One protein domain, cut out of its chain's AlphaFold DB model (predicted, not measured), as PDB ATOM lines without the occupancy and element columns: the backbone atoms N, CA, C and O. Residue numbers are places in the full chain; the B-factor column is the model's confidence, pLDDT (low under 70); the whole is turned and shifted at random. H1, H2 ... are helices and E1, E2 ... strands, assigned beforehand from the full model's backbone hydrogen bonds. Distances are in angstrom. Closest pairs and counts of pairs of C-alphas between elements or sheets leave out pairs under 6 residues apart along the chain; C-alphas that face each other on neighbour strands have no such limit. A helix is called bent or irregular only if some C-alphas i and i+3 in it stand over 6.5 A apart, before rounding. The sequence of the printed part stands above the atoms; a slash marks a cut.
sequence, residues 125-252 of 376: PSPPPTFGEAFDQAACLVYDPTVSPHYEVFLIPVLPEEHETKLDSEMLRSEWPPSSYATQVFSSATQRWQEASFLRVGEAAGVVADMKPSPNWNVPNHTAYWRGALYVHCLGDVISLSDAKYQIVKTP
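This is residues 125 to 252 of the 376 residues of the protein "F-box domain-containing protein" of Panicum miliaceum (UniProt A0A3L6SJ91). A single sheet of eight strands folds back on itself into two leaves, E1, E2, E3 and E4 on one side and E7, E6 and E5 on the other, with E8 as the hinge, like a barrel that is only partly closed: the edge strands E1 and E5 come near each other but are not paired. Two very short helices, H1 and H2, sit off the sheet at one end of the longest axis, and the loop between E1 and E2 reaches to the other end. The printed part has 128 residues, with the order E1 E2 H1 H2 E3 E4 E5 E6 E7 E8 along the chain, and under half of the residues are in named elements. The sheet is mixed, in the order E1 - E2 - E3 - E4 - E8 - E7 - E6 - E5, and the class is mostly strand. The whole is compact, with a radius of gyration of the C-alphas of 14.5 A and spans of 43 by 33 by 25 A.

In the first leaf, E1 is residues 136 to 142, 19.3 A long from C-alpha 136 at (-50.439, 36.823, -34.166), and E2 is residues 152 to 158, 18.8 A. E3 is residues 180 to 187, 21.0 A, and E4, the longest strand, is residues 192 to 201, 28.0 A, ending at C-alpha 201 at (-30.244, 44.189, -46.243). The hinge E8 is residues 245 to 249, 13.2 A, ending at C-alpha 249 at (-34.844, 34.908, -49.768). In the second leaf, E7 is residues 237 to 242, 16.3 A, E6 is residues 229 to 234, 15.4 A, and E5 is residues 223 to 226, 10.1 A. The helices have four residues each: H1 is residues 163 to 166 and H2 is residues 169 to 172.

The sheet is strongly twisted and curled, a folded sheet, bent back so that its two leaves face each other with 44 pairs of C-alphas within 11 A. E1 and E2, a hairpin, are antiparallel at 151 degrees, with N 138 and O 156 at 2.8 A. E2 and E3 are antiparallel at 141 degrees, with N 153 and O 186 at 2.9 A. E3 and E4, a hairpin, are antiparallel at 149 degrees, with N 183 and O 196 at 2.9 A. The pairing of E4 is staggered: residues 192 to 199 pair with E3 and residues 199 to 201 with E8. E4 and E8 are parallel at 60 degrees, with N 201 and O 246 at 2.8 A. E5, E6, E7 and E8 form a meander, each strand the antiparallel neighbour of the one before; for instance N 240 and O 247 are 2.9 A apart between E7 and E8, N 232 and O 239 2.9 A between E6 and E7, and N 224 and O 231 2.9 A between E5 and E6. Across the fold, the closest C-alphas of the edge strands E1 and E5 are those of Val 142 and Tyr 225, 6.5 A apart. H1 and H2 are not on the sheet; they are close but not clearly touching, with the C-alphas of Glu 164 and Leu 172 7.9 A apart. Both are too short for an O i to N i+4 pair; the one O i to N i+3 pair is within hydrogen-bond range in H1 but not in H2.

The two C-alphas farthest apart are those of Thr 146 and Ser 169, 45.2 A. The printed part has no cut. The one long link, E4 to E5, holds residues 202 to 222, and a short antiparallel pairing joins residues 206 to 207 to residues 175 to 176. The mean pLDDT of the printed part is 82.5; 19 residues are under 70, among them residues 160 to 165 and 212 to 221.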
ATOM      1  N   PRO A 125     -44.339  34.491 -19.062       88.25
ATOM      2  CA  PRO A 125     -45.394  35.026 -19.919       88.25
ATOM      3  C   PRO A 125     -44.809  35.782 -21.111       88.25
ATOM      4  O   PRO A 125     -43.804  36.479 -20.966       88.25
ATOM      5  N   SER A 126     -45.408  35.605 -22.287       84.06
ATOM      6  CA  SER A 126     -44.938  36.317 -23.471       84.06
ATOM      7  C   SER A 126     -45.257  37.804 -23.374       84.06
ATOM      8  O   SER A 126     -46.349  38.151 -22.916       84.06
ATOM      9  N   PRO A 127     -44.328  38.668 -23.810       87.00
ATOM     10  CA  PRO A 127     -44.613  40.080 -24.008       87.00
ATOM     11  C   PRO A 127     -45.675  40.265 -25.107       87.00
ATOM     12  O   PRO A 127     -45.879  39.354 -25.918       87.00
ATOM     13  N   PRO A 128     -46.343  41.430 -25.147       81.00
ATOM     14  CA  PRO A 128     -47.310  41.743 -26.194       81.00
ATOM     15  C   PRO A 128     -46.670  41.752 -27.601       81.00
ATOM     16  O   PRO A 128     -45.444  41.865 -27.725       81.00
ATOM     17  N   PRO A 129     -47.478  41.623 -28.672       74.31
ATOM     18  CA  PRO A 129     -47.033  41.776 -30.059       74.31
ATOM     19  C   PRO A 129     -46.296  43.093 -30.311       74.31
ATOM     20  O   PRO A 129     -46.792  44.161 -29.967       74.31
ATOM     21  N   THR A 130     -45.125  43.021 -30.953       72.88
ATOM     22  CA  THR A 130     -44.345  44.206 -31.361       72.88
ATOM     23  C   THR A 130     -44.927  44.897 -32.593       72.88
ATOM     24  O   THR A 130     -44.767  46.100 -32.745       72.88
ATOM     25  N   PHE A 131     -45.637  44.156 -33.448       69.44
ATOM     26  CA  PHE A 131     -46.252  44.658 -34.683       69.44
ATOM     27  C   PHE A 131     -47.716  45.108 -34.498       69.44
ATOM     28  O   PHE A 131     -48.444  45.277 -35.468       69.44
ATOM     29  N   GLY A 132     -48.153  45.318 -33.251       72.31
ATOM     30  CA  GLY A 132     -49.530  45.696 -32.917       72.31
ATOM     31  C   GLY A 132     -50.466  44.500 -32.718       72.31
ATOM     32  O   GLY A 132     -50.144  43.360 -33.054       72.31
ATOM     33  N   GLU A 133     -51.641  44.760 -32.142       70.88
ATOM     34  CA  GLU A 133     -52.610  43.724 -31.729       70.88
ATOM     35  C   GLU A 133     -53.214  42.933 -32.899       70.88
ATOM     36  O   GLU A 133     -53.763  41.852 -32.696       70.88
ATOM     37  N   ALA A 134     -53.094  43.449 -34.123       69.75
ATOM     38  CA  ALA A 134     -53.582  42.785 -35.325       69.75
ATOM     39  C   ALA A 134     -52.729  41.572 -35.746       69.75
ATOM     40  O   ALA A 134     -53.205  40.757 -36.534       69.75
ATOM     41  N   PHE A 135     -51.497  41.437 -35.241       72.50
ATOM     42  CA  PHE A 135     -50.597  40.334 -35.582       72.50
ATOM     43  C   PHE A 135     -50.628  39.231 -34.531       72.50
ATOM     44  O   PHE A 135     -50.489  39.477 -33.330       72.50
ATOM     45  N   ASP A 136     -50.678  37.990 -35.006       75.19
ATOM     46  CA  ASP A 136     -50.439  36.823 -34.166       75.19
ATOM     47  C   ASP A 136     -48.933  36.629 -33.914       75.19
ATOM     48  O   ASP A 136     -48.079  37.095 -34.669       75.19
ATOM     49  N   GLN A 137     -48.580  35.903 -32.845       78.00
ATOM     50  CA  GLN A 137     -47.189  35.579 -32.509       78.00
ATOM     51  C   GLN A 137     -46.910  34.075 -32.583       78.00
ATOM     52  O   GLN A 137     -47.291  33.288 -31.705       78.00
ATOM     53  N   ALA A 138     -46.137  33.686 -33.591       81.19
ATOM     54  CA  ALA A 138     -45.551  32.362 -33.707       81.19
ATOM     55  C   ALA A 138     -44.267  32.258 -32.881       81.19
ATOM     56  O   ALA A 138     -43.408  33.126 -32.939       81.19
ATOM     57  N   ALA A 139     -44.092  31.167 -32.135       86.69
ATOM     58  CA  ALA A 139     -42.891  30.965 -31.328       86.69
ATOM     59  C   ALA A 139     -41.942  29.945 -31.980       86.69
ATOM     60  O   ALA A 139     -42.325  28.792 -32.176       86.69
ATOM     61  N   CYS A 140     -40.706  30.349 -32.271       88.56
ATOM     62  CA  CYS A 140     -39.669  29.503 -32.862       88.56
ATOM     63  C   CYS A 140     -38.552  29.218 -31.852       88.56
ATOM     64  O   CYS A 140     -38.081  30.128 -31.177       88.56
ATOM     65  N   LEU A 141     -38.122  27.959 -31.750       91.69
ATOM     66  CA  LEU A 141     -37.014  27.551 -30.892       91.69
ATOM     67  C   LEU A 141     -35.698  27.559 -31.673       91.69
ATOM     68  O   LEU A 141     -35.574  26.888 -32.695       91.69
ATOM     69  N   VAL A 142     -34.692  28.238 -31.135       92.94
ATOM     70  CA  VAL A 142     -33.324  28.246 -31.649       92.94
ATOM     71  C   VAL A 142     -32.412  27.606 -30.616       92.94
ATOM     72  O   VAL A 142     -32.368  28.007 -29.455       92.94
ATOM     73  N   TYR A 143     -31.697  26.564 -31.026       89.94
ATOM     74  CA  TYR A 143     -30.737  25.898 -30.162       89.94
ATOM     75  C   TYR A 143     -29.635  25.250 -30.988       89.94
ATOM     76  O   TYR A 143     -29.889  24.377 -31.824       89.94
ATOM     77  N   ASP A 144     -28.400  25.653 -30.708       85.94
ATOM     78  CA  ASP A 144     -27.221  24.981 -31.218       85.94
ATOM     79  C   ASP A 144     -26.299  24.590 -30.060       85.94
ATOM     80  O   ASP A 144     -25.534  25.434 -29.582       85.94
ATOM     81  N   PRO A 145     -26.312  23.310 -29.640       79.19
ATOM     82  CA  PRO A 145     -25.450  22.832 -28.561       79.19
ATOM     83  C   PRO A 145     -23.961  22.974 -28.887       79.19
ATOM     84  O   PRO A 145     -23.119  22.876 -27.997       79.19
ATOM     85  N   THR A 146     -23.615  23.177 -30.163       74.50
ATOM     86  CA  THR A 146     -22.237  23.410 -30.583       74.50
ATOM     87  C   THR A 146     -21.804  24.873 -30.404       74.50
ATOM     88  O   THR A 146     -20.614  25.163 -30.440       74.50
ATOM     89  N   VAL A 147     -22.734  25.809 -30.211       80.12
ATOM     90  CA  VAL A 147     -22.438  27.244 -30.053       80.12
ATOM     91  C   VAL A 147     -22.653  27.684 -28.610       80.12
ATOM     92  O   VAL A 147     -21.795  28.349 -28.039       80.12
ATOM     93  N   SER A 148     -23.770  27.280 -28.003       83.75
ATOM     94  CA  SER A 148     -24.160  27.690 -26.656       83.75
ATOM     95  C   SER A 148     -24.914  26.559 -25.948       83.75
ATOM     96  O   SER A 148     -25.703  25.858 -26.584       83.75
ATOM     97  N   PRO A 149     -24.737  26.372 -24.626       82.44
ATOM     98  CA  PRO A 149     -25.588  25.469 -23.848       82.44
ATOM     99  C   PRO A 149     -27.004  26.032 -23.640       82.44
ATOM    100  O   PRO A 149     -27.879  25.330 -23.131       82.44
ATOM    101  N   HIS A 150     -27.230  27.294 -24.005       90.31
ATOM    102  CA  HIS A 150     -28.493  27.993 -23.849       90.31
ATOM    103  C   HIS A 150     -29.269  28.001 -25.167       90.31
ATOM    104  O   HIS A 150     -28.714  28.253 -26.233       90.31
ATOM    105  N   TYR A 151     -30.567  27.727 -25.077       93.44
ATOM    106  CA  TYR A 151     -31.519  27.930 -26.164       93.44
ATOM    107  C   TYR A 151     -32.152  29.321 -26.089       93.44
ATOM    108  O   TYR A 151     -32.201  29.944 -25.016       93.44
ATOM    109  N   GLU A 152     -32.709  29.740 -27.217       95.56
ATOM    110  CA  GLU A 152     -33.456  30.980 -27.395       95.56
ATOM    111  C   GLU A 152     -34.826  30.695 -28.018       95.56
ATOM    112  O   GLU A 152     -35.004  29.705 -28.731       95.56
ATOM    113  N   VAL A 153     -35.817  31.541 -27.737       94.12
ATOM    114  CA  VAL A 153     -37.157  31.442 -28.333       94.12
ATOM    115  C   VAL A 153     -37.544  32.783 -28.936       94.12
ATOM    116  O   VAL A 153     -37.648  33.768 -28.213       94.12
ATOM    117  N   PHE A 154     -37.788  32.802 -30.243       92.31
ATOM    118  CA  PHE A 154     -38.166  33.984 -31.017       92.31
ATOM    119  C   PHE A 154     -39.686  34.063 -31.165       92.31
ATOM    120  O   PHE A 154     -40.319  33.046 -31.461       92.31
ATOM    121  N   LEU A 155     -40.270  35.251 -30.996       88.88
ATOM    122  CA  LEU A 155     -41.681  35.526 -31.292       88.88
ATOM    123  C   LEU A 155     -41.811  36.219 -32.647       88.88
ATOM    124  O   LEU A 155     -41.660  37.433 -32.773       88.88
ATOM    125  N   ILE A 156     -42.095  35.422 -33.664       85.06
ATOM    126  CA  ILE A 156     -42.257  35.852 -35.044       85.06
ATOM    127  C   ILE A 156     -43.689  36.386 -35.243       85.06
ATOM    128  O   ILE A 156     -44.633  35.621 -35.019       85.06
ATOM    129  N   PRO A 157     -43.882  37.651 -35.655       78.31
ATOM    130  CA  PRO A 157     -45.174  38.164 -36.110       78.31
ATOM    131  C   PRO A 157     -45.717  37.373 -37.305       78.31
ATOM    132  O   PRO A 157     -44.993  37.051 -38.248       78.31
ATOM    133  N   VAL A 158     -47.016  37.103 -37.274       75.12
ATOM    134  CA  VAL A 158     -47.763  36.398 -38.315       75.12
ATOM    135  C   VAL A 158     -48.944  37.266 -38.724       75.12
ATOM    136  O   VAL A 158     -49.707  37.681 -37.848       75.12
ATOM    137  N   LEU A 159     -49.117  37.534 -40.027       70.69
ATOM    138  CA  LEU A 159     -50.371  38.146 -40.474       70.69
ATOM    139  C   LEU A 159     -51.499  37.113 -40.371       70.69
ATOM    140  O   LEU A 159     -51.349  36.000 -40.892       70.69
ATOM    141  N   PRO A 160     -52.632  37.484 -39.757       65.56
ATOM    142  CA  PRO A 160     -53.829  36.662 -39.785       65.56
ATOM    143  C   PRO A 160     -54.394  36.580 -41.208       65.56
ATOM    144  O   PRO A 160     -54.161  37.448 -42.047       65.56
ATOM    145  N   GLU A 161     -55.184  35.543 -41.477       66.06
ATOM    146  CA  GLU A 161     -55.829  35.352 -42.783       66.06
ATOM    147  C   GLU A 161     -56.717  36.554 -43.157       66.06
ATOM    148  O   GLU A 161     -56.618  37.091 -44.255       66.06
ATOM    149  N   GLU A 162     -57.463  37.074 -42.183       67.06
ATOM    150  CA  GLU A 162     -58.344  38.247 -42.277       67.06
ATOM    151  C   GLU A 162     -57.625  39.603 -42.077       67.06
ATOM    152  O   GLU A 162     -58.177  40.550 -41.525       67.06
ATOM    153  N   HIS A 163     -56.361  39.714 -42.482       66.50
ATOM    154  CA  HIS A 163     -55.550  40.921 -42.289       66.50
ATOM    155  C   HIS A 163     -56.118  42.199 -42.927       66.50
ATOM    156  O   HIS A 163     -56.007  43.261 -42.319       66.50
ATOM    157  N   GLU A 164     -56.760  42.124 -44.096       63.00
ATOM    158  CA  GLU A 164     -57.331  43.303 -44.771       63.00
ATOM    159  C   GLU A 164     -58.365  44.051 -43.913       63.00
ATOM    160  O   GLU A 164     -58.531  45.259 -44.056       63.00
ATOM    161  N   THR A 165     -59.051  43.351 -43.003       66.69
ATOM    162  CA  THR A 165     -60.049  43.953 -42.106       66.69
ATOM    163  C   THR A 165     -59.470  44.368 -40.753       66.69
ATOM    164  O   THR A 165     -60.118  45.120 -40.023       66.69
ATOM    165  N   LYS A 166     -58.266  43.894 -40.404       74.25
ATOM    166  CA  LYS A 166     -57.614  44.130 -39.104       74.25
ATOM    167  C   LYS A 166     -56.486  45.154 -39.145       74.25
ATOM    168  O   LYS A 166     -56.198  45.766 -38.120       74.25
ATOM    169  N   LEU A 167     -55.817  45.300 -40.285       78.06
ATOM    170  CA  LEU A 167     -54.716  46.240 -40.461       78.06
ATOM    171  C   LEU A 167     -55.260  47.600 -40.900       78.06
ATOM    172  O   LEU A 167     -56.150  47.687 -41.746       78.06
ATOM    173  N   ASP A 168     -54.719  48.675 -40.333       82.31
ATOM    174  CA  ASP A 168     -55.069  50.021 -40.773       82.31
ATOM    175  C   ASP A 168     -54.506  50.336 -42.176       82.31
ATOM    176  O   ASP A 168     -53.628  49.658 -42.721       82.31
ATOM    177  N   SER A 169     -55.030  51.400 -42.789       83.00
ATOM    178  CA  SER A 169     -54.630  51.820 -44.137       83.00
ATOM    179  C   SER A 169     -53.186  52.322 -44.248       83.00
ATOM    180  O   SER A 169     -52.687  52.458 -45.365       83.00
ATOM    181  N   GLU A 170     -52.526  52.670 -43.145       85.56
ATOM    182  CA  GLU A 170     -51.124  53.099 -43.150       85.56
ATOM    183  C   GLU A 170     -50.204  51.876 -43.207       85.56
ATOM    184  O   GLU A 170     -49.300  51.791 -44.043       85.56
ATOM    185  N   MET A 171     -50.509  50.869 -42.398       82.50
ATOM    186  CA  MET A 171     -49.786  49.615 -42.328       82.50
ATOM    187  C   MET A 171     -49.904  48.813 -43.621       82.50
ATOM    188  O   MET A 171     -48.906  48.279 -44.092       82.50
ATOM    189  N   LEU A 172     -51.075  48.817 -44.266       83.50
ATOM    190  CA  LEU A 172     -51.257  48.216 -45.592       83.50
ATOM    191  C   LEU A 172     -50.355  48.853 -46.669       83.50
ATOM    192  O   LEU A 172     -49.911  48.165 -47.586       83.50
ATOM    193  N   ARG A 173     -50.040  50.151 -46.557       87.25
ATOM    194  CA  ARG A 173     -49.155  50.869 -47.497       87.25
ATOM    195  C   ARG A 173     -47.676  50.807 -47.118       87.25
ATOM    196  O   ARG A 173     -46.841  51.310 -47.866       87.25
ATOM    197  N   SER A 174     -47.353  50.231 -45.963       87.19
ATOM    198  CA  SER A 174     -45.979  50.145 -45.476       87.19
ATOM    199  C   SER A 174     -45.169  49.130 -46.278       87.19
ATOM    200  O   SER A 174     -45.705  48.140 -46.779       87.19
ATOM    201  N   GLU A 175     -43.862  49.373 -46.386       89.56
ATOM    202  CA  GLU A 175     -42.942  48.457 -47.058       89.56
ATOM    203  C   GLU A 175     -42.905  47.095 -46.358       89.56
ATOM    204  O   GLU A 175     -42.765  47.005 -45.134       89.56
ATOM    205  N   TRP A 176     -42.947  46.032 -47.156       82.62
ATOM    206  CA  TRP A 176     -42.727  44.671 -46.708       82.62
ATOM    207  C   TRP A 176     -41.478  44.062 -47.358       82.62
ATOM    208  O   TRP A 176     -41.284  44.194 -48.568       82.62
ATOM    209  N   PRO A 177     -40.656  43.331 -46.586       80.19
ATOM    210  CA  PRO A 177     -40.551  43.413 -45.128       80.19
ATOM    211  C   PRO A 177     -40.050  44.806 -44.705       80.19
ATOM    212  O   PRO A 177     -39.450  45.483 -45.530       80.19
ATOM    213  N   PRO A 178     -40.283  45.268 -43.466       86.00
ATOM    214  CA  PRO A 178     -39.967  46.638 -43.019       86.00
ATOM    215  C   PRO A 178     -38.469  46.994 -43.089       86.00
ATOM    216  O   PRO A 178     -37.612  46.132 -43.202       86.00
ATOM    217  N   SER A 179     -38.062  48.255 -42.951       89.19
ATOM    218  CA  SER A 179     -36.615  48.575 -42.896       89.19
ATOM    219  C   SER A 179     -35.925  48.012 -41.638       89.19
ATOM    220  O   SER A 179     -34.749  47.639 -41.673       89.19
ATOM    221  N   SER A 180     -36.678  47.891 -40.542       89.12
ATOM    222  CA  SER A 180     -36.267  47.298 -39.270       89.12
ATOM    223  C   SER A 180     -37.286  46.250 -38.832       89.12
ATOM    224  O   SER A 180     -38.490  46.497 -38.855       89.12
ATOM    225  N   TYR A 181     -36.806  45.081 -38.422       87.56
ATOM    226  CA  TYR A 181     -37.620  43.976 -37.936       87.56
ATOM    227  C   TYR A 181     -37.346  43.754 -36.448       87.56
ATOM    228  O   TYR A 181     -36.295  43.232 -36.079       87.56
ATOM    229  N   ALA A 182     -38.279  44.173 -35.592       88.88
ATOM    230  CA  ALA A 182     -38.176  44.030 -34.141       88.88
ATOM    231  C   ALA A 182     -38.992  42.829 -33.640       88.88
ATOM    232  O   ALA A 182     -40.203  42.738 -33.847       88.88
ATOM    233  N   THR A 183     -38.337  41.904 -32.946       88.94
ATOM    234  CA  THR A 183     -38.955  40.695 -32.390       88.94
ATOM    235  C   THR A 183     -38.534  40.491 -30.940       88.94
ATOM    236  O   THR A 183     -37.474  40.935 -30.505       88.94
ATOM    237  N   GLN A 184     -39.378  39.812 -30.171       92.12
ATOM    238  CA  GLN A 184     -39.098  39.467 -28.784       92.12
ATOM    239  C   GLN A 184     -38.398  38.110 -28.721       92.12
ATOM    240  O   GLN A 184     -38.900  37.109 -29.242       92.12
ATOM    241  N   VAL A 185     -37.252  38.075 -28.047       94.25
ATOM    242  CA  VAL A 185     -36.400  36.894 -27.908       94.25
ATOM    243  C   VAL A 185     -36.248  36.554 -26.433       94.25
ATOM    244  O   VAL A 185     -35.776  37.354 -25.629       94.25
ATOM    245  N   PHE A 186     -36.661  35.349 -26.056       95.62
ATOM    246  CA  PHE A 186     -36.358  34.789 -24.748       95.62
ATOM    247  C   PHE A 186     -35.002  34.102 -24.799       95.62
ATOM    248  O   PHE A 186     -34.797  33.244 -25.655       95.62
ATOM    249  N   SER A 187     -34.127  34.383 -23.834       95.88
ATOM    250  CA  SER A 187     -32.874  33.644 -23.659       95.88
ATOM    251  C   SER A 187     -32.906  32.805 -22.388       95.88
ATOM    252  O   SER A 187     -33.173  33.304 -21.293       95.88
ATOM    253  N   SER A 188     -32.566  31.520 -22.503       95.81
ATOM    254  CA  SER A 188     -32.417  30.653 -21.327       95.81
ATOM    255  C   SER A 188     -31.175  30.970 -20.485       95.81
ATOM    256  O   SER A 188     -31.086  30.503 -19.350       95.81
ATOM    257  N   ALA A 189     -30.236  31.774 -20.995       94.00
ATOM    258  CA  ALA A 189     -29.104  32.267 -20.213       94.00
ATOM    259  C   ALA A 189     -29.549  33.347 -19.217       94.00
ATOM    260  O   ALA A 189     -29.194  33.305 -18.042       94.00
ATOM    261  N   THR A 190     -30.362  34.298 -19.682       95.19
ATOM    262  CA  THR A 190     -30.819  35.446 -18.883       95.19
ATOM    263  C   THR A 190     -32.171  35.211 -18.212       95.19
ATOM    264  O   THR A 190     -32.536  35.957 -17.305       95.19
ATOM    265  N   GLN A 191     -32.909  34.183 -18.646       94.62
ATOM    266  CA  GLN A 191     -34.278  33.864 -18.223       94.62
ATOM    267  C   GLN A 191     -35.263  35.023 -18.449       94.62
ATOM    268  O   GLN A 191     -36.233  35.185 -17.706       94.62
ATOM    269  N   ARG A 192     -35.019  35.850 -19.470       94.69
ATOM    270  CA  ARG A 192     -35.802  37.058 -19.760       94.69
ATOM    271  C   ARG A 192     -36.114  37.176 -21.244       94.69
ATOM    272  O   ARG A 192     -35.362  36.680 -22.081       94.69
ATOM    273  N   TRP A 193     -37.224  37.851 -21.530       94.69
ATOM    274  CA  TRP A 193     -37.548  38.373 -22.854       94.69
ATOM    275  C   TRP A 193     -36.798  39.682 -23.079       94.69
ATOM    276  O   TRP A 193     -36.738  40.522 -22.177       94.69
ATOM    277  N   GLN A 194     -36.220  39.836 -24.261       94.44
ATOM    278  CA  GLN A 194     -35.556  41.052 -24.710       94.44
ATOM    279  C   GLN A 194     -35.942  41.323 -26.159       94.44
ATOM    280  O   GLN A 194     -36.132  40.392 -26.942       94.44
ATOM    281  N   GLU A 195     -36.048  42.595 -26.513       92.88
ATOM    282  CA  GLU A 195     -36.248  42.978 -27.902       92.88
ATOM    283  C   GLU A 195     -34.942  42.823 -28.683       92.88
ATOM    284  O   GLU A 195     -33.884  43.277 -28.243       92.88
ATOM    285  N   ALA A 196     -35.031  42.178 -29.841       91.50
ATOM    286  CA  ALA A 196     -33.974  42.104 -30.831       91.50
ATOM    287  C   ALA A 196     -34.455  42.783 -32.114       91.50
ATOM    288  O   ALA A 196     -35.523  42.451 -32.636       91.50
ATOM    289  N   SER A 197     -33.657  43.714 -32.628       91.50
ATOM    290  CA  SER A 197     -33.937  44.434 -33.869       91.50
ATOM    291  C   SER A 197     -32.962  44.001 -34.957       91.50
ATOM    292  O   SER A 197     -31.753  43.933 -34.730       91.50
ATOM    293  N   PHE A 198     -33.493  43.730 -36.144       93.31
ATOM    294  CA  PHE A 198     -32.729  43.327 -37.317       93.31
ATOM    295  C   PHE A 198     -32.921  44.350 -38.431       93.31
ATOM    296  O   PHE A 198     -34.048  44.725 -38.742       93.31
ATOM    297  N   LEU A 199     -31.831  44.781 -39.062       94.31
ATOM    298  CA  LEU A 199     -31.884  45.735 -40.173       94.31
ATOM    299  C   LEU A 199     -31.970  45.016 -41.518       94.31
ATOM    300  O   LEU A 199     -31.215  44.069 -41.758       94.31
ATOM    301  N   ARG A 200     -32.865  45.480 -42.397       92.81
ATOM    302  CA  ARG A 200     -33.043  44.911 -43.737       92.81
ATOM    303  C   ARG A 200     -31.804  45.175 -44.589       92.81
ATOM    304  O   ARG A 200     -31.338  46.308 -44.695       92.81
ATOM    305  N   VAL A 201     -31.293  44.127 -45.225       92.38
ATOM    306  CA  VAL A 201     -30.244  44.189 -46.243       92.38
ATOM    307  C   VAL A 201     -30.898  43.963 -47.602       92.38
ATOM    308  O   VAL A 201     -31.443  42.890 -47.860       92.38
ATOM    309  N   GLY A 202     -30.836  44.979 -48.463       87.31
ATOM    310  CA  GLY A 202     -31.486  44.981 -49.774       87.31
ATOM    311  C   GLY A 202     -32.809  45.751 -49.801       87.31
ATOM    312  O   GLY A 202     -33.172  46.462 -48.858       87.31
ATOM    313  N   GLU A 203     -33.504  45.634 -50.927       87.44
ATOM    314  CA  GLU A 203     -34.755  46.346 -51.200       87.44
ATOM    315  C   GLU A 203     -35.964  45.666 -50.541       87.44
ATOM    316  O   GLU A 203     -35.915  44.492 -50.166       87.44
ATOM    317  N   ALA A 204     -37.052  46.422 -50.381       87.50
ATOM    318  CA  ALA A 204     -38.346  45.863 -50.007       87.50
ATOM    319  C   ALA A 204     -38.844  44.906 -51.105       87.50
ATOM    320  O   ALA A 204     -38.590  45.127 -52.288       87.50
ATOM    321  N   ALA A 205     -39.581  43.864 -50.725       82.88
ATOM    322  CA  ALA A 205     -40.267  42.988 -51.674       82.88
ATOM    323  C   ALA A 205     -41.534  43.636 -52.257       82.88
ATOM    324  O   ALA A 205     -41.920  43.318 -53.379       82.88
ATOM    325  N   GLY A 206     -42.171  44.542 -51.514       87.50
ATOM    326  CA  GLY A 206     -43.390  45.227 -51.934       87.50
ATOM    327  C   GLY A 206     -44.022  45.994 -50.780       87.50
ATOM    328  O   GLY A 206     -43.315  46.473 -49.892       87.50
ATOM    329  N   VAL A 207     -45.350  46.088 -50.777       87.12
ATOM    330  CA  VAL A 207     -46.133  46.641 -49.663       87.12
ATOM    331  C   VAL A 207     -46.930  45.546 -48.964       87.12
ATOM    332  O   VAL A 207     -47.227  44.513 -49.560       87.12
ATOM    333  N   VAL A 208     -47.295  45.766 -47.700       80.88
ATOM    334  CA  VAL A 208     -48.056  44.791 -46.896       80.88
ATOM    335  C   VAL A 208     -49.394  44.416 -47.550       80.88
ATOM    336  O   VAL A 208     -49.797  43.263 -47.447       80.88
ATOM    337  N   ALA A 209     -50.052  45.343 -48.254       80.62
ATOM    338  CA  ALA A 209     -51.318  45.088 -48.950       80.62
ATOM    339  C   ALA A 209     -51.236  43.996 -50.030       80.62
ATOM    340  O   ALA A 209     -52.229  43.320 -50.278       80.62
ATOM    341  N   ASP A 210     -50.071  43.805 -50.651       79.50
ATOM    342  CA  ASP A 210     -49.890  42.810 -51.714       79.50
ATOM    343  C   ASP A 210     -49.495  41.430 -51.153       79.50
ATOM    344  O   ASP A 210     -49.312  40.464 -51.904       79.50
ATOM    345  N   MET A 211     -49.324  41.320 -49.831       74.81
ATOM    346  CA  MET A 211     -48.807  40.113 -49.198       74.81
ATOM    347  C   MET A 211     -49.878  39.046 -49.059       74.81
ATOM    348  O   MET A 211     -50.947  39.250 -48.490       74.81
ATOM    349  N   LYS A 212     -49.550  37.840 -49.522       69.25
ATOM    350  CA  LYS A 212     -50.447  36.695 -49.390       69.25
ATOM    351  C   LYS A 212     -50.435  36.196 -47.940       69.25
ATOM    352  O   LYS A 212     -49.358  35.864 -47.421       69.25
ATOM    353  N   PRO A 213     -51.604  36.059 -47.288       62.75
ATOM    354  CA  PRO A 213     -51.673  35.404 -45.994       62.75
ATOM    355  C   PRO A 213     -51.226  33.947 -46.141       62.75
ATOM    356  O   PRO A 213     -51.416  33.299 -47.172       62.75
ATOM    357  N   SER A 214     -50.592  33.420 -45.100       56.50
ATOM    358  CA  SER A 214     -50.151  32.024 -45.073       56.50
ATOM    359  C   SER A 214     -51.273  31.162 -44.474       56.50
ATOM    360  O   SER A 214     -51.523  31.284 -43.275       56.50
ATOM    361  N   PRO A 215     -51.946  30.278 -45.241       48.38
ATOM    362  CA  PRO A 215     -53.266  29.755 -44.868       48.38
ATOM    363  C   PRO A 215     -53.309  28.769 -43.693       48.38
ATOM    364  O   PRO A 215     -54.370  28.243 -43.403       48.38
ATOM    365  N   ASN A 216     -52.192  28.413 -43.046       52.03
ATOM    366  CA  ASN A 216     -52.184  27.332 -42.050       52.03
ATOM    367  C   ASN A 216     -50.942  27.376 -41.150       52.03
ATOM    368  O   ASN A 216     -50.048  26.532 -41.263       52.03
ATOM    369  N   TRP A 217     -50.868  28.351 -40.241       52.75
ATOM    370  CA  TRP A 217     -49.682  28.557 -39.406       52.75
ATOM    371  C   TRP A 217     -49.524  27.521 -38.279       52.75
ATOM    372  O   TRP A 217     -49.672  27.800 -37.090       52.75
ATOM    373  N   ASN A 218     -49.132  26.301 -38.641       54.50
ATOM    374  CA  ASN A 218     -48.432  25.411 -37.726       54.50
ATOM    375  C   ASN A 218     -46.932  25.737 -37.812       54.50
ATOM    376  O   ASN A 218     -46.225  25.270 -38.705       54.50
ATOM    377  N   VAL A 219     -46.449  26.524 -36.843       52.72
ATOM    378  CA  VAL A 219     -45.065  27.032 -36.730       52.72
ATOM    379  C   VAL A 219     -43.939  26.004 -36.996       52.72
ATOM    380  O   VAL A 219     -42.941  26.409 -37.600       52.72
ATOM    381  N   PRO A 220     -44.037  24.696 -36.639       53.38
ATOM    382  CA  PRO A 220     -42.931  23.755 -36.853       53.38
ATOM    383  C   PRO A 220     -42.499  23.626 -38.315       53.38
ATOM    384  O   PRO A 220     -41.356  23.263 -38.576       53.38
ATOM    385  N   ASN A 221     -43.399  23.918 -39.256       66.50
ATOM    386  CA  ASN A 221     -43.168  23.704 -40.680       66.50
ATOM    387  C   ASN A 221     -42.557  24.919 -41.388       66.50
ATOM    388  O   ASN A 221     -42.198  24.806 -42.553       66.50
ATOM    389  N   HIS A 222     -42.438  26.070 -40.724       74.81
ATOM    390  CA  HIS A 222     -42.091  27.343 -41.370       74.81
ATOM    391  C   HIS A 222     -40.784  27.946 -40.865       74.81
ATOM    392  O   HIS A 222     -40.498  29.102 -41.157       74.81
ATOM    393  N   THR A 223     -39.986  27.198 -40.100       83.88
ATOM    394  CA  THR A 223     -38.721  27.709 -39.564       83.88
ATOM    395  C   THR A 223     -37.599  26.688 -39.673       83.88
ATOM    396  O   THR A 223     -37.815  25.489 -39.510       83.88
ATOM    397  N   ALA A 224     -36.385  27.161 -39.939       87.62
ATOM    398  CA  ALA A 224     -35.179  26.346 -39.917       87.62
ATOM    399  C   ALA A 224     -34.017  27.161 -39.352       87.62
ATOM    400  O   ALA A 224     -33.796  28.292 -39.762       87.62
ATOM    401  N   TYR A 225     -33.251  26.584 -38.429       88.75
ATOM    402  CA  TYR A 225     -32.044  27.217 -37.902       88.75
ATOM    403  C   TYR A 225     -30.794  26.514 -38.428       88.75
ATOM    404  O   TYR A 225     -30.621  25.301 -38.242       88.75
ATOM    405  N   TRP A 226     -29.897  27.270 -39.055       87.19
ATOM    406  CA  TRP A 226     -28.663  26.744 -39.623       87.19
ATOM    407  C   TRP A 226     -27.507  27.724 -39.444       87.19
ATOM    408  O   TRP A 226     -27.576  28.866 -39.873       87.19
ATOM    409  N   ARG A 227     -26.421  27.248 -38.815       84.44
ATOM    410  CA  ARG A 227     -25.125  27.949 -38.701       84.44
ATOM    411  C   ARG A 227     -25.217  29.431 -38.287       84.44
ATOM    412  O   ARG A 227     -24.496  30.252 -38.833       84.44
ATOM    413  N   GLY A 228     -26.033  29.752 -37.286       87.06
ATOM    414  CA  GLY A 228     -26.154  31.130 -36.788       87.06
ATOM    415  C   GLY A 228     -27.295  31.930 -37.412       87.06
ATOM    416  O   GLY A 228     -27.654  32.960 -36.859       87.06
ATOM    417  N   ALA A 229     -27.909  31.438 -38.489       91.69
ATOM    418  CA  ALA A 229     -29.034  32.088 -39.143       91.69
ATOM    419  C   ALA A 229     -30.354  31.353 -38.872       91.69
ATOM    420  O   ALA A 229     -30.432  30.117 -38.932       91.69
ATOM    421  N   LEU A 230     -31.401  32.124 -38.575       92.50
ATOM    422  CA  LEU A 230     -32.776  31.650 -38.461       92.50
ATOM    423  C   LEU A 230     -33.545  32.012 -39.738       92.50
ATOM    424  O   LEU A 230     -33.724  33.183 -40.050       92.50
ATOM    425  N   TYR A 231     -34.033  30.995 -40.438       90.81
ATOM    426  CA  TYR A 231     -34.860  31.122 -41.631       90.81
ATOM    427  C   TYR A 231     -36.317  30.971 -41.238       90.81
ATOM    428  O   TYR A 231     -36.681  30.000 -40.566       90.81
ATOM    429  N   VAL A 232     -37.142  31.912 -41.673       87.19
ATOM    430  CA  VAL A 232     -38.562  31.970 -41.342       87.19
ATOM    431  C   VAL A 232     -39.340  32.210 -42.621       87.19
ATOM    432  O   VAL A 232     -39.094  33.187 -43.316       87.19
ATOM    433  N   HIS A 233     -40.278  31.323 -42.930       82.31
ATOM    434  CA  HIS A 233     -41.258  31.570 -43.975       82.31
ATOM    435  C   HIS A 233     -42.374  32.433 -43.394       82.31
ATOM    436  O   HIS A 233     -43.093  31.994 -42.494       82.31
ATOM    437  N   CYS A 234     -42.495  33.657 -43.895       74.94
ATOM    438  CA  CYS A 234     -43.542  34.583 -43.522       74.94
ATOM    439  C   CYS A 234     -43.981  35.421 -44.720       74.94
ATOM    440  O   CYS A 234     -43.154  36.025 -45.398       74.94
ATOM    441  N   LEU A 235     -45.301  35.506 -44.917       69.69
ATOM    442  CA  LEU A 235     -45.923  36.494 -45.808       69.69
ATOM    443  C   LEU A 235     -45.495  36.339 -47.268       69.69
ATOM    444  O   LEU A 235     -45.192  37.307 -47.949       69.69
ATOM    445  N   GLY A 236     -45.443  35.085 -47.725       70.62
ATOM    446  CA  GLY A 236     -45.085  34.723 -49.097       70.62
ATOM    447  C   GLY A 236     -43.583  34.597 -49.355       70.62
ATOM    448  O   GLY A 236     -43.200  33.957 -50.334       70.62
ATOM    449  N   ASP A 237     -42.743  35.111 -48.453       78.56
ATOM    450  CA  ASP A 237     -41.287  35.080 -48.577       78.56
ATOM    451  C   ASP A 237     -40.598  34.344 -47.424       78.56
ATOM    452  O   ASP A 237     -41.179  34.053 -46.375       78.56
ATOM    453  N   VAL A 238     -39.320  34.010 -47.622       87.06
ATOM    454  CA  VAL A 238     -38.454  33.523 -46.548       87.06
ATOM    455  C   VAL A 238     -37.531  34.653 -46.124       87.06
ATOM    456  O   VAL A 238     -36.803  35.196 -46.944       87.06
ATOM    457  N   ILE A 239     -37.510  34.990 -44.840       88.69
ATOM    458  CA  ILE A 239     -36.510  35.901 -44.277       88.69
ATOM    459  C   ILE A 239     -35.413  35.096 -43.582       88.69
ATOM    460  O   ILE A 239     -35.688  34.094 -42.920       88.69
ATOM    461  N   SER A 240     -34.166  35.538 -43.732       92.12
ATOM    462  CA  SER A 240     -33.021  35.034 -42.970       92.12
ATOM    463  C   SER A 240     -32.597  36.083 -41.951       92.12
ATOM    464  O   SER A 240     -32.238  37.191 -42.338       92.12
ATOM    465  N   LEU A 241     -32.663  35.742 -40.664       92.31
ATOM    466  CA  LEU A 241     -32.261  36.577 -39.531       92.31
ATOM    467  C   LEU A 241     -30.879  36.118 -39.039       92.31
ATOM    468  O   LEU A 241     -30.734  34.974 -38.598       92.31
ATOM    469  N   SER A 242     -29.867  36.989 -39.093       91.88
ATOM    470  CA  SER A 242     -28.507  36.693 -38.608       91.88
ATOM    471  C   SER A 242     -27.736  37.974 -38.274       91.88
ATOM    472  O   SER A 242     -27.878  38.969 -38.973       91.88
ATOM    473  N   ASP A 243     -26.927  37.968 -37.211       88.50
ATOM    474  CA  ASP A 243     -26.006  39.065 -36.855       88.50
ATOM    475  C   ASP A 243     -26.621  40.485 -36.918       88.50
ATOM    476  O   ASP A 243     -26.071  41.393 -37.544       88.50
ATOM    477  N   ALA A 244     -27.790  40.673 -36.286       90.81
ATOM    478  CA  ALA A 244     -28.565  41.931 -36.272       90.81
ATOM    479  C   ALA A 244     -28.970  42.467 -37.661       90.81
ATOM    480  O   ALA A 244     -29.395  43.614 -37.819       90.81
ATOM    481  N   LYS A 245     -28.868  41.625 -38.685       93.00
ATOM    482  CA  LYS A 245     -29.294  41.892 -40.050       93.00
ATOM    483  C   LYS A 245     -30.329  40.871 -40.462       93.00
ATOM    484  O   LYS A 245     -30.410  39.763 -39.923       93.00
ATOM    485  N   TYR A 246     -31.107  41.237 -41.457       92.19
ATOM    486  CA  TYR A 246     -31.919  40.261 -42.134       92.19
ATOM    487  C   TYR A 246     -32.059  40.554 -43.611       92.19
ATOM    488  O   TYR A 246     -31.915  41.691 -44.052       92.19
ATOM    489  N   GLN A 247     -32.331  39.507 -44.375       90.88
ATOM    490  CA  GLN A 247     -32.468  39.596 -45.819       90.88
ATOM    491  C   GLN A 247     -33.565  38.677 -46.325       90.88
ATOM    492  O   GLN A 247     -33.902  37.672 -45.693       90.88
ATOM    493  N   ILE A 248     -34.108  39.044 -47.479       89.25
ATOM    494  CA  ILE A 248     -35.177  38.313 -48.146       89.25
ATOM    495  C   ILE A 248     -34.555  37.232 -49.014       89.25
ATOM    496  O   ILE A 248     -33.627  37.471 -49.786       89.25
ATOM    497  N   VAL A 249     -35.114  36.041 -48.905       88.75
ATOM    498  CA  VAL A 249     -34.844  34.908 -49.768       88.75
ATOM    499  C   VAL A 249     -36.135  34.627 -50.520       88.75
ATOM    500  O   VAL A 249     -37.064  34.025 -49.975       88.75
ATOM    501  N   LYS A 250     -36.184  35.082 -51.775       86.12
ATOM    502  CA  LYS A 250     -37.342  34.880 -52.653       86.12
ATOM    503  C   LYS A 250     -37.685  33.403 -52.708       86.12
ATOM    504  O   LYS A 250     -36.789  32.570 -52.845       86.12
ATOM    505  N   THR A 251     -38.958  33.064 -52.579       82.38
ATOM    506  CA  THR A 251     -39.385  31.666 -52.629       82.38
ATOM    507  C   THR A 251     -39.197  31.079 -54.033       82.38
ATOM    508  O   THR A 251     -39.218  31.809 -55.023       82.38
ATOM    509  N   PRO A 252     -38.990  29.753 -54.171       80.06
ATOM    510  CA  PRO A 252     -38.796  29.143 -55.489       80.06
ATOM    511  C   PRO A 252     -40.032  29.232 -56.402       80.06
ATOM    512  O   PRO A 252     -39.916  29.043 -57.611       80.06
TER     513      PRO A 252